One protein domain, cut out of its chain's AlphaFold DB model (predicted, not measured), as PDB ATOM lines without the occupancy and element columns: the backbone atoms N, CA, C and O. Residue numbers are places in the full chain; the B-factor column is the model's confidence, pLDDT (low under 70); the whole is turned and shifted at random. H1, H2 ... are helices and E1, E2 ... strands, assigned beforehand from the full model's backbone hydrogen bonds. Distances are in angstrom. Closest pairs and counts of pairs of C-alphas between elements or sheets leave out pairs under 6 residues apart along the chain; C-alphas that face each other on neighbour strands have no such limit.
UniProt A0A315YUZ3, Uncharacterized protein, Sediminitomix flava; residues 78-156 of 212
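AT A GLANCE: This is residues 78 to 156 of the 212 residues of an uncharacterized protein of Sediminitomix flava (UniProt A0A315YUZ3). A four-stranded antiparallel sheet makes the core, with helices H1 and H2 over one face and the small hairpin of E2 and E3 over part of the other. The printed part has 79 residues, with two named helices and six named strands in the order E1, E2, E3, E4, E5, H1, H2, E6; the class is mixed, helices and strands. The larger sheet runs E5, E4, E1, E6. The whole is compact, with a radius of gyration of the C-alphas of 12.0 A and spans of 36 by 30 by 19 A.

HOW THE PARTS SIT: E1, residues 78 to 82, is antiparallel to its neighbour E6, residues 151 to 155, at 174 degrees, with N 79 and O 153 2.9 A apart. E2, residues 87 to 89, and E3, residues 95 to 97, form a hairpin, with N 96 and O 88 at 2.8 A. The closest C-alphas of E1 and E2, those of Leu 81 and Ile 89, are 6.8 A apart. E4, residues 106 to 111, is antiparallel to E1 at 163 degrees, with N 82 and O 107 at 2.9 A. E4 and E5, residues 117 to 123, form a hairpin, with N 108 and O 121 at 2.9 A. H1, residues 128 to 134, is on the sheet at a height of 9.9 A; its closest C-alphas with E5 are Leu 134 and Val 117, 6.8 A apart. H2, residues 139 to 146, is on the same face, 9.6 A high, over E4. In both helices every O i to N i+4 pair is within hydrogen-bond range.

IN THESE COORDINATES: E1 begins at C-alpha 78 (173.917, 179.724, 178.833). E4 and E5 each measure 16.6 A; E6 ends at C-alpha 155 (175.137, 183.056, 184.028).

THE WHOLE: The printed part has no cut and no long link. Residues 92 to 94 are under pLDDT 70.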
ATOM      1  N   HIS A  78     175.151 179.389 179.521       90.56
ATOM      2  CA  HIS A  78     173.917 179.724 178.833       90.56
ATOM      3  C   HIS A  78     173.257 178.412 178.450       90.56
ATOM      4  O   HIS A  78     173.843 177.616 177.719       90.56
ATOM      5  N   LYS A  79     172.077 178.147 179.005       91.75
ATOM      6  CA  LYS A  79     171.328 176.917 178.754       91.75
ATOM      7  C   LYS A  79     169.880 177.224 178.486       91.75
ATOM      8  O   LYS A  79     169.313 178.108 179.118       91.75
ATOM      9  N   ILE A  80     169.263 176.435 177.622       94.56
ATOM     10  CA  ILE A  80     167.815 176.474 177.440       94.56
ATOM     11  C   ILE A  80     167.220 175.080 177.520       94.56
ATOM     12  O   ILE A  80     167.838 174.097 177.111       94.56
ATOM     13  N   LEU A  81     166.001 175.022 178.041       95.38
ATOM     14  CA  LEU A  81     165.192 173.823 178.171       95.38
ATOM     15  C   LEU A  81     163.932 173.955 177.319       95.38
ATOM     16  O   LEU A  81     163.137 174.878 177.504       95.38
ATOM     17  N   TYR A  82     163.696 172.959 176.476       96.06
ATOM     18  CA  TYR A  82     162.409 172.709 175.841       96.06
ATOM     19  C   TYR A  82     161.806 171.430 176.409       96.06
ATOM     20  O   TYR A  82     162.452 170.383 176.438       96.06
ATOM     21  N   SER A  83     160.576 171.514 176.904       93.88
ATOM     22  CA  SER A  83     159.821 170.367 177.404       93.88
ATOM     23  C   SER A  83     158.366 170.765 177.602       93.88
ATOM     24  O   SER A  83     158.095 171.888 178.019       93.88
ATOM     25  N   ASP A  84     157.457 169.817 177.402       90.25
ATOM     26  CA  ASP A  84     156.048 169.960 177.788       90.25
ATOM     27  C   ASP A  84     155.775 169.386 179.196       90.25
ATOM     28  O   ASP A  84     154.670 169.497 179.724       90.25
ATOM     29  N   PHE A  85     156.785 168.777 179.829       90.62
ATOM     30  CA  PHE A  85     156.686 168.106 181.129       90.62
ATOM     31  C   PHE A  85     157.191 168.983 182.268       90.62
ATOM     32  O   PHE A  85     157.875 169.985 182.046       90.62
ATOM     33  N   ASN A  86     156.935 168.587 183.522       89.31
ATOM     34  CA  ASN A  86     157.468 169.276 184.702       89.31
ATOM     35  C   ASN A  86     158.953 168.950 184.962       89.31
ATOM     36  O   ASN A  86     159.332 168.275 185.925       89.31
ATOM     37  N   VAL A  87     159.786 169.438 184.050       90.00
ATOM     38  CA  VAL A  87     161.245 169.367 184.060       90.00
ATOM     39  C   VAL A  87     161.810 170.771 184.264       90.00
ATOM     40  O   VAL A  87     161.230 171.740 183.762       90.00
ATOM     41  N   SER A  88     162.921 170.876 184.986       89.81
ATOM     42  CA  SER A  88     163.692 172.109 185.147       89.81
ATOM     43  C   SER A  88     165.181 171.821 185.002       89.81
ATOM     44  O   SER A  88     165.657 170.758 185.406       89.81
ATOM     45  N   ILE A  89     165.924 172.767 184.449       87.75
ATOM     46  CA  ILE A  89     167.386 172.765 184.514       87.75
ATOM     47  C   ILE A  89     167.814 173.507 185.774       87.75
ATOM     48  O   ILE A  89     167.150 174.454 186.193       87.75
ATOM     49  N   ASP A  90     168.881 173.033 186.407       80.75
ATOM     50  CA  ASP A  90     169.530 173.775 187.479       80.75
ATOM     51  C   ASP A  90     170.801 174.451 186.973       80.75
ATOM     52  O   ASP A  90     171.270 174.240 185.851       80.75
ATOM     53  N   HIS A  91     171.361 175.282 187.839       71.06
ATOM     54  CA  HIS A  91     172.581 176.010 187.563       71.06
ATOM     55  C   HIS A  91     173.825 175.116 187.396       71.06
ATOM     56  O   HIS A  91     174.871 175.578 186.946       71.06
ATOM     57  N   GLY A  92     173.737 173.842 187.785       64.81
ATOM     58  CA  GLY A  92     174.792 172.855 187.624       64.81
ATOM     59  C   GLY A  92     174.730 172.174 186.257       64.81
ATOM     60  O   GLY A  92     174.406 172.767 185.229       64.81
ATOM     61  N   THR A  93     175.091 170.893 186.217       56.03
ATOM     62  CA  THR A  93     175.012 170.058 185.006       56.03
ATOM     63  C   THR A  93     173.714 169.249 184.926       56.03
ATOM     64  O   THR A  93     173.608 168.376 184.067       56.03
ATOM     65  N   GLY A  94     172.766 169.467 185.843       69.12
ATOM     66  CA  GLY A  94     171.638 168.573 186.070       69.12
ATOM     67  C   GLY A  94     170.344 168.994 185.380       69.12
ATOM     68  O   GLY A  94     170.065 170.171 185.162       69.12
ATOM     69  N   VAL A  95     169.514 167.992 185.089       81.56
ATOM     70  CA  VAL A  95     168.095 168.166 184.772       81.56
ATOM     71  C   VAL A  95     167.299 167.581 185.932       81.56
ATOM     72  O   VAL A  95     167.383 166.385 186.207       81.56
ATOM     73  N   SER A  96     166.530 168.419 186.621       81.62
ATOM     74  CA  SER A  96     165.612 167.992 187.673       81.62
ATOM     75  C   SER A  96     164.279 167.594 187.054       81.62
ATOM     76  O   SER A  96     163.593 168.392 186.414       81.62
ATOM     77  N   ILE A  97     163.885 166.350 187.293       82.56
ATOM     78  CA  ILE A  97     162.643 165.775 186.796       82.56
ATOM     79  C   ILE A  97     161.703 165.598 187.987       82.56
ATOM     80  O   ILE A  97     161.973 164.787 188.870       82.56
ATOM     81  N   LYS A  98     160.622 166.385 188.034       76.75
ATOM     82  CA  LYS A  98     159.613 166.312 189.108       76.75
ATOM     83  C   LYS A  98     158.388 165.492 188.717       76.75
ATOM     84  O   LYS A  98     157.557 165.190 189.567       76.75
ATOM     85  N   ASP A  99     158.264 165.177 187.436       75.81
ATOM     86  CA  ASP A  99     157.168 164.378 186.916       75.81
ATOM     87  C   ASP A  99     157.402 162.879 187.174       75.81
ATOM     88  O   ASP A  99     158.541 162.413 187.210       75.81
ATOM     89  N   THR A 100     156.314 162.134 187.365       71.00
ATOM     90  CA  THR A 100     156.332 160.676 187.612       71.00
ATOM     91  C   THR A 100     156.052 159.865 186.351       71.00
ATOM     92  O   THR A 100     156.062 158.638 186.400       71.00
ATOM     93  N   ALA A 101     155.802 160.532 185.220       72.44
ATOM     94  CA  ALA A 101     155.566 159.870 183.949       72.44
ATOM     95  C   ALA A 101     156.803 159.086 183.467       72.44
ATOM     96  O   ALA A 101     157.922 159.596 183.451       72.44
ATOM     97  N   ASP A 102     156.596 157.859 182.987       70.44
ATOM     98  CA  ASP A 102     157.688 157.014 182.480       70.44
ATOM     99  C   ASP A 102     158.294 157.543 181.160       70.44
ATOM    100  O   ASP A 102     159.467 157.309 180.857       70.44
ATOM    101  N   ASN A 103     157.523 158.330 180.398       83.62
ATOM    102  CA  ASN A 103     157.862 158.811 179.052       83.62
ATOM    103  C   ASN A 103     158.113 160.325 179.000       83.62
ATOM    104  O   ASN A 103     157.563 161.033 178.157       83.62
ATOM    105  N   ILE A 104     158.930 160.836 179.915       89.62
ATOM    106  CA  ILE A 104     159.294 162.257 179.938       89.62
ATOM    107  C   ILE A 104     160.214 162.577 178.766       89.62
ATOM    108  O   ILE A 104     161.254 161.928 178.606       89.62
ATOM    109  N   SER A 105     159.856 163.614 178.003       93.12
ATOM    110  CA  SER A 105     160.690 164.149 176.934       93.12
ATOM    111  C   SER A 105     161.119 165.593 177.169       93.12
ATOM    112  O   SER A 105     160.371 166.437 177.670       93.12
ATOM    113  N   PHE A 106     162.372 165.878 176.834       94.44
ATOM    114  CA  PHE A 106     162.930 167.225 176.886       94.44
ATOM    115  C   PHE A 106     164.180 167.345 176.015       94.44
ATOM    116  O   PHE A 106     164.820 166.348 175.674       94.44
ATOM    117  N   LEU A 107     164.533 168.584 175.696       95.00
ATOM    118  CA  LEU A 107     165.767 168.969 175.032       95.00
ATOM    119  C   LEU A 107     166.439 170.064 175.855       95.00
ATOM    120  O   LEU A 107     165.830 171.101 176.118       95.00
ATOM    121  N   VAL A 108     167.692 169.838 176.235       95.19
ATOM    122  CA  VAL A 108     168.556 170.861 176.829       95.19
ATOM    123  C   VAL A 108     169.682 171.174 175.862       95.19
ATOM    124  O   VAL A 108     170.312 170.259 175.325       95.19
ATOM    125  N   LEU A 109     169.924 172.463 175.647       94.75
ATOM    126  CA  LEU A 109     171.025 172.962 174.832       94.75
ATOM    127  C   LEU A 109     171.901 173.860 175.691       94.75
ATOM    128  O   LEU A 109     171.394 174.809 176.288       94.75
ATOM    129  N   ASP A 110     173.198 173.564 175.720       92.69
ATOM    130  CA  ASP A 110     174.209 174.436 176.313       92.69
ATOM    131  C   ASP A 110     174.860 175.254 175.196       92.69
ATOM    132  O   ASP A 110     175.234 174.702 174.154       92.69
ATOM    133  N   PHE A 111     175.061 176.545 175.444       91.56
ATOM    134  CA  PHE A 111     175.733 177.465 174.540       91.56
ATOM    135  C   PHE A 111     177.078 177.925 175.101       91.56
ATOM    136  O   PHE A 111     177.258 178.055 176.315       91.56
ATOM    137  N   ASP A 112     178.027 178.188 174.206       87.94
ATOM    138  CA  ASP A 112     179.252 178.907 174.549       87.94
ATOM    139  C   ASP A 112     179.037 180.428 174.630       87.94
ATOM    140  O   ASP A 112     177.955 180.956 174.364       87.94
ATOM    141  N   SER A 113     180.104 181.160 174.961       83.50
ATOM    142  CA  SER A 113     180.104 182.627 175.000       83.50
ATOM    143  C   SER A 113     179.799 183.285 173.648       83.50
ATOM    144  O   SER A 113     179.416 184.454 173.610       83.50
ATOM    145  N   THR A 114     179.932 182.557 172.534       87.44
ATOM    146  CA  THR A 114     179.570 183.016 171.184       87.44
ATOM    147  C   THR A 114     178.135 182.652 170.799       87.44
ATOM    148  O   THR A 114     177.724 182.895 169.663       87.44
ATOM    149  N   LYS A 115     177.354 182.115 171.747       90.06
ATOM    150  CA  LYS A 115     175.970 181.659 171.573       90.06
ATOM    151  C   LYS A 115     175.821 180.508 170.576       90.06
ATOM    152  O   LYS A 115     174.772 180.378 169.939       90.06
ATOM    153  N   LYS A 116     176.846 179.664 170.440       91.44
ATOM    154  CA  LYS A 116     176.788 178.430 169.644       91.44
ATOM    155  C   LYS A 116     176.538 177.221 170.524       91.44
ATOM    156  O   LYS A 116     177.036 177.164 171.645       91.44
ATOM    157  N   VAL A 117     175.790 176.250 170.005       92.69
ATOM    158  CA  VAL A 117     175.483 175.004 170.720       92.69
ATOM    159  C   VAL A 117     176.757 174.178 170.917       92.69
ATOM    160  O   VAL A 117     177.390 173.753 169.952       92.69
ATOM    161  N   ILE A 118     177.104 173.902 172.174       90.69
ATOM    162  CA  ILE A 118     178.271 173.085 172.548       90.69
ATOM    163  C   ILE A 118     177.899 171.728 173.134       90.69
ATOM    164  O   ILE A 118     178.688 170.786 173.045       90.69
ATOM    165  N   LYS A 119     176.715 171.605 173.740       91.56
ATOM    166  CA  LYS A 119     176.197 170.332 174.245       91.56
ATOM    167  C   LYS A 119     174.708 170.243 174.001       91.56
ATOM    168  O   LYS A 119     173.990 171.235 174.089       91.56
ATOM    169  N   ILE A 120     174.274 169.021 173.734       93.25
ATOM    170  CA  ILE A 120     172.878 168.680 173.541       93.25
ATOM    171  C   ILE A 120     172.561 167.525 174.476       93.25
ATOM    172  O   ILE A 120     173.301 166.543 174.540       93.25
ATOM    173  N   PHE A 121     171.462 167.650 175.205       93.06
ATOM    174  CA  PHE A 121     170.892 166.554 175.962       93.06
ATOM    175  C   PHE A 121     169.431 166.387 175.561       93.06
ATOM    176  O   PHE A 121     168.540 167.093 176.034       93.06
ATOM    177  N   ASN A 122     169.208 165.458 174.634       92.94
ATOM    178  CA  ASN A 122     167.901 165.137 174.087       92.94
ATOM    179  C   ASN A 122     167.379 163.835 174.702       92.94
ATOM    180  O   ASN A 122     167.951 162.761 174.512       92.94
ATOM    181  N   ARG A 123     166.251 163.912 175.405       92.31
ATOM    182  CA  ARG A 123     165.497 162.744 175.860       92.31
ATOM    183  C   ARG A 123     164.232 162.625 175.019       92.31
ATOM    184  O   ARG A 123     163.161 162.998 175.465       92.31
ATOM    185  N   SER A 124     164.349 162.101 173.800       92.62
ATOM    186  CA  SER A 124     163.204 161.835 172.903       92.62
ATOM    187  C   SER A 124     162.286 163.042 172.625       92.62
ATOM    188  O   SER A 124     161.100 162.858 172.364       92.62
ATOM    189  N   TYR A 125     162.796 164.275 172.703       94.31
ATOM    190  CA  TYR A 125     162.018 165.482 172.388       94.31
ATOM    191  C   TYR A 125     162.029 165.783 170.889       94.31
ATOM    192  O   TYR A 125     161.028 166.205 170.315       94.31
ATOM    193  N   ILE A 126     163.158 165.498 170.239       94.81
ATOM    194  CA  ILE A 126     163.322 165.546 168.786       94.81
ATOM    195  C   ILE A 126     163.941 164.252 168.265       94.81
ATOM    196  O   ILE A 126     164.549 163.487 169.016       94.81
ATOM    197  N   ASP A 127     163.795 164.024 166.962       94.31
ATOM    198  CA  ASP A 127     164.506 162.958 166.265       94.31
ATOM    199  C   ASP A 127     166.014 163.251 166.141       94.31
ATOM    200  O   ASP A 127     166.470 164.392 166.260       94.31
ATOM    201  N   LYS A 128     166.786 162.194 165.872       89.88
ATOM    202  CA  LYS A 128     168.249 162.259 165.788       89.88
ATOM    203  C   LYS A 128     168.759 163.160 164.656       89.88
ATOM    204  O   LYS A 128     169.770 163.828 164.824       89.88
ATOM    205  N   ASN A 129     168.055 163.224 163.526       89.06
ATOM    206  CA  ASN A 129     168.490 164.052 162.399       89.06
ATOM    207  C   ASN A 129     168.381 165.542 162.747       89.06
ATOM    208  O   ASN A 129     169.253 166.334 162.387       89.06
ATOM    209  N   LYS A 130     167.318 165.928 163.464       91.88
ATOM    210  CA  LYS A 130     167.180 167.280 164.008       91.88
ATOM    211  C   LYS A 130     168.258 167.566 165.042       91.88
ATOM    212  O   LYS A 130     168.849 168.634 164.967       91.88
ATOM    213  N   GLU A 131     168.537 166.632 165.949       92.94
ATOM    214  CA  GLU A 131     169.594 166.771 166.962       92.94
ATOM    215  C   GLU A 131     170.963 167.062 166.332       92.94
ATOM    216  O   GLU A 131     171.581 168.073 166.666       92.94
ATOM    217  N   ASP A 132     171.375 166.262 165.343       90.56
ATOM    218  CA  ASP A 132     172.653 166.429 164.636       90.56
ATOM    219  C   ASP A 132     172.767 167.814 163.964       90.56
ATOM    220  O   ASP A 132     173.851 168.401 163.888       90.56
ATOM    221  N   SER A 133     171.642 168.379 163.505       90.50
ATOM    222  CA  SER A 133     171.618 169.711 162.888       90.50
ATOM    223  C   SER A 133     171.869 170.853 163.883       90.50
ATOM    224  O   SER A 133     172.431 171.877 163.495       90.50
ATOM    225  N   LEU A 134     171.525 170.687 165.168       93.12
ATOM    226  CA  LEU A 134     171.605 171.772 166.156       93.12
ATOM    227  C   LEU A 134     173.044 172.179 166.483       93.12
ATOM    228  O   LEU A 134     173.264 173.327 166.852       93.12
ATOM    229  N   HIS A 135     174.025 171.292 166.297       87.94
ATOM    230  CA  HIS A 135     175.445 171.605 166.503       87.94
ATOM    231  C   HIS A 135     175.966 172.754 165.625       87.94
ATOM    232  O   HIS A 135     176.997 173.350 165.935       87.94
ATOM    233  N   HIS A 136     175.273 173.066 164.530       86.88
ATOM    234  CA  HIS A 136     175.650 174.136 163.606       86.88
ATOM    235  C   HIS A 136     174.820 175.408 163.795       86.88
ATOM    236  O   HIS A 136     175.104 176.412 163.142       86.88
ATOM    237  N   ASN A 137     173.817 175.368 164.675       90.56
ATOM    238  CA  ASN A 137     172.910 176.480 164.887       90.56
ATOM    239  C   ASN A 137     173.412 177.382 166.019       90.56
ATOM    240  O   ASN A 137     173.946 176.920 167.031       90.56
ATOM    241  N   ASP A 138     173.196 178.683 165.862       93.38
ATOM    242  CA  ASP A 138     173.314 179.640 166.957       93.38
ATOM    243  C   ASP A 138     171.992 179.786 167.727       93.38
ATOM    244  O   ASP A 138     170.924 179.362 167.279       93.38
ATOM    245  N   TYR A 139     172.062 180.414 168.900       93.94
ATOM    246  CA  TYR A 139     170.897 180.681 169.742       93.94
ATOM    247  C   TYR A 139     169.737 181.339 168.978       93.94
ATOM    248  O   TYR A 139     168.592 180.922 169.131       93.94
ATOM    249  N   SER A 140     170.001 182.322 168.112       94.44
ATOM    250  CA  SER A 140     168.936 183.035 167.394       94.44
ATOM    251  C   SER A 140     168.195 182.131 166.405       94.44
ATOM    252  O   SER A 140     166.966 182.175 166.317       94.44
ATOM    253  N   GLN A 141     168.926 181.247 165.723       95.25
ATOM    254  CA  GLN A 141     168.357 180.238 164.836       95.25
ATOM    255  C   GLN A 141     167.547 179.203 165.618       95.25
ATOM    256  O   GLN A 141     166.475 178.798 165.169       95.25
ATOM    257  N   ILE A 142     168.021 178.794 166.800       95.12
ATOM    258  CA  ILE A 142     167.277 177.887 167.679       95.12
ATOM    259  C   ILE A 142     165.955 178.516 168.120       95.12
ATOM    260  O   ILE A 142     164.909 177.897 167.920       95.12
ATOM    261  N   ILE A 143     165.970 179.751 168.631       96.38
ATOM    262  CA  ILE A 143     164.748 180.461 169.035       96.38
ATOM    263  C   ILE A 143     163.791 180.622 167.851       96.38
ATOM    264  O   ILE A 143     162.589 180.415 168.001       96.38
ATOM    265  N   SER A 144     164.298 180.924 166.652       95.12
ATOM    266  CA  SER A 144     163.456 181.005 165.454       95.12
ATOM    267  C   SER A 144     162.788 179.672 165.099       95.12
ATOM    268  O   SER A 144     161.677 179.675 164.573       95.12
ATOM    269  N   ASN A 145     163.457 178.543 165.343       91.94
ATOM    270  CA  ASN A 145     162.979 177.223 164.927       91.94
ATOM    271  C   ASN A 145     162.075 176.557 165.972       91.94
ATOM    272  O   ASN A 145     161.142 175.844 165.606       91.94
ATOM    273  N   PHE A 146     162.364 176.762 167.258       93.88
ATOM    274  CA  PHE A 146     161.687 176.102 168.379       93.88
ATOM    275  C   PHE A 146     160.767 177.041 169.171       93.88
ATOM    276  O   PHE A 146     159.945 176.570 169.953       93.88
ATOM    277  N   GLY A 147     160.879 178.354 168.972       94.25
ATOM    278  CA  GLY A 147     160.194 179.356 169.782       94.25
ATOM    279  C   GLY A 147     160.871 179.585 171.134       94.25
ATOM    280  O   GLY A 147     162.025 179.201 171.361       94.25
ATOM    281  N   SER A 148     160.138 180.240 172.036       95.06
ATOM    282  CA  SER A 148     160.614 180.536 173.386       95.06
ATOM    283  C   SER A 148     160.833 179.248 174.187       95.06
ATOM    284  O   SER A 148     159.945 178.390 174.202       95.06
ATOM    285  N   PRO A 149     161.980 179.098 174.869       96.06
ATOM    286  CA  PRO A 149     162.218 177.950 175.725       96.06
ATOM    287  C   PRO A 149     161.302 177.987 176.949       96.06
ATOM    288  O   PRO A 149     160.826 179.043 177.369       96.06
ATOM    289  N   LYS A 150     161.084 176.817 177.550       94.50
ATOM    290  CA  LYS A 150     160.356 176.699 178.816       94.50
ATOM    291  C   LYS A 150     161.125 177.366 179.958       94.50
ATOM    292  O   LYS A 150     160.522 177.965 180.843       94.50
ATOM    293  N   GLN A 151     162.441 177.195 179.957       93.44
ATOM    294  CA  GLN A 151     163.352 177.785 180.929       93.44
ATOM    295  C   GLN A 151     164.642 178.165 180.208       93.44
ATOM    296  O   GLN A 151     165.135 177.401 179.373       93.44
ATOM    297  N   GLU A 152     165.187 179.324 180.547       92.69
ATOM    298  CA  GLU A 152     166.469 179.807 180.056       92.69
ATOM    299  C   GLU A 152     167.322 180.211 181.253       92.69
ATOM    300  O   GLU A 152     166.898 180.987 182.095       92.69
ATOM    301  N   LEU A 153     168.520 179.649 181.333       89.06
ATOM    302  CA  LEU A 153     169.478 179.940 182.384       89.06
ATOM    303  C   LEU A 153     170.642 180.717 181.776       89.06
ATOM    304  O   LEU A 153     171.325 180.205 180.882       89.06
ATOM    305  N   ILE A 154     170.897 181.921 182.291       88.25
ATOM    306  CA  ILE A 154     172.010 182.770 181.854       88.25
ATOM    307  C   ILE A 154     172.853 183.187 183.063       88.25
ATOM    308  O   ILE A 154     172.422 183.932 183.943       88.25
ATOM    309  N   CYS A 155     174.102 182.737 183.060       81.88
ATOM    310  CA  CYS A 155     175.137 183.056 184.028       81.88
ATOM    311  C   CYS A 155     176.261 183.838 183.339       81.88
ATOM    312  O   CYS A 155     177.210 183.241 182.823       81.88
ATOM    313  N   ASN A 156     176.200 185.169 183.371       72.94
ATOM    314  CA  ASN A 156     177.321 186.001 182.931       72.94
ATOM    315  C   ASN A 156     178.290 186.182 184.101       72.94
ATOM    316  O   ASN A 156     178.076 187.007 184.989       72.94
TER     317      ASN A 156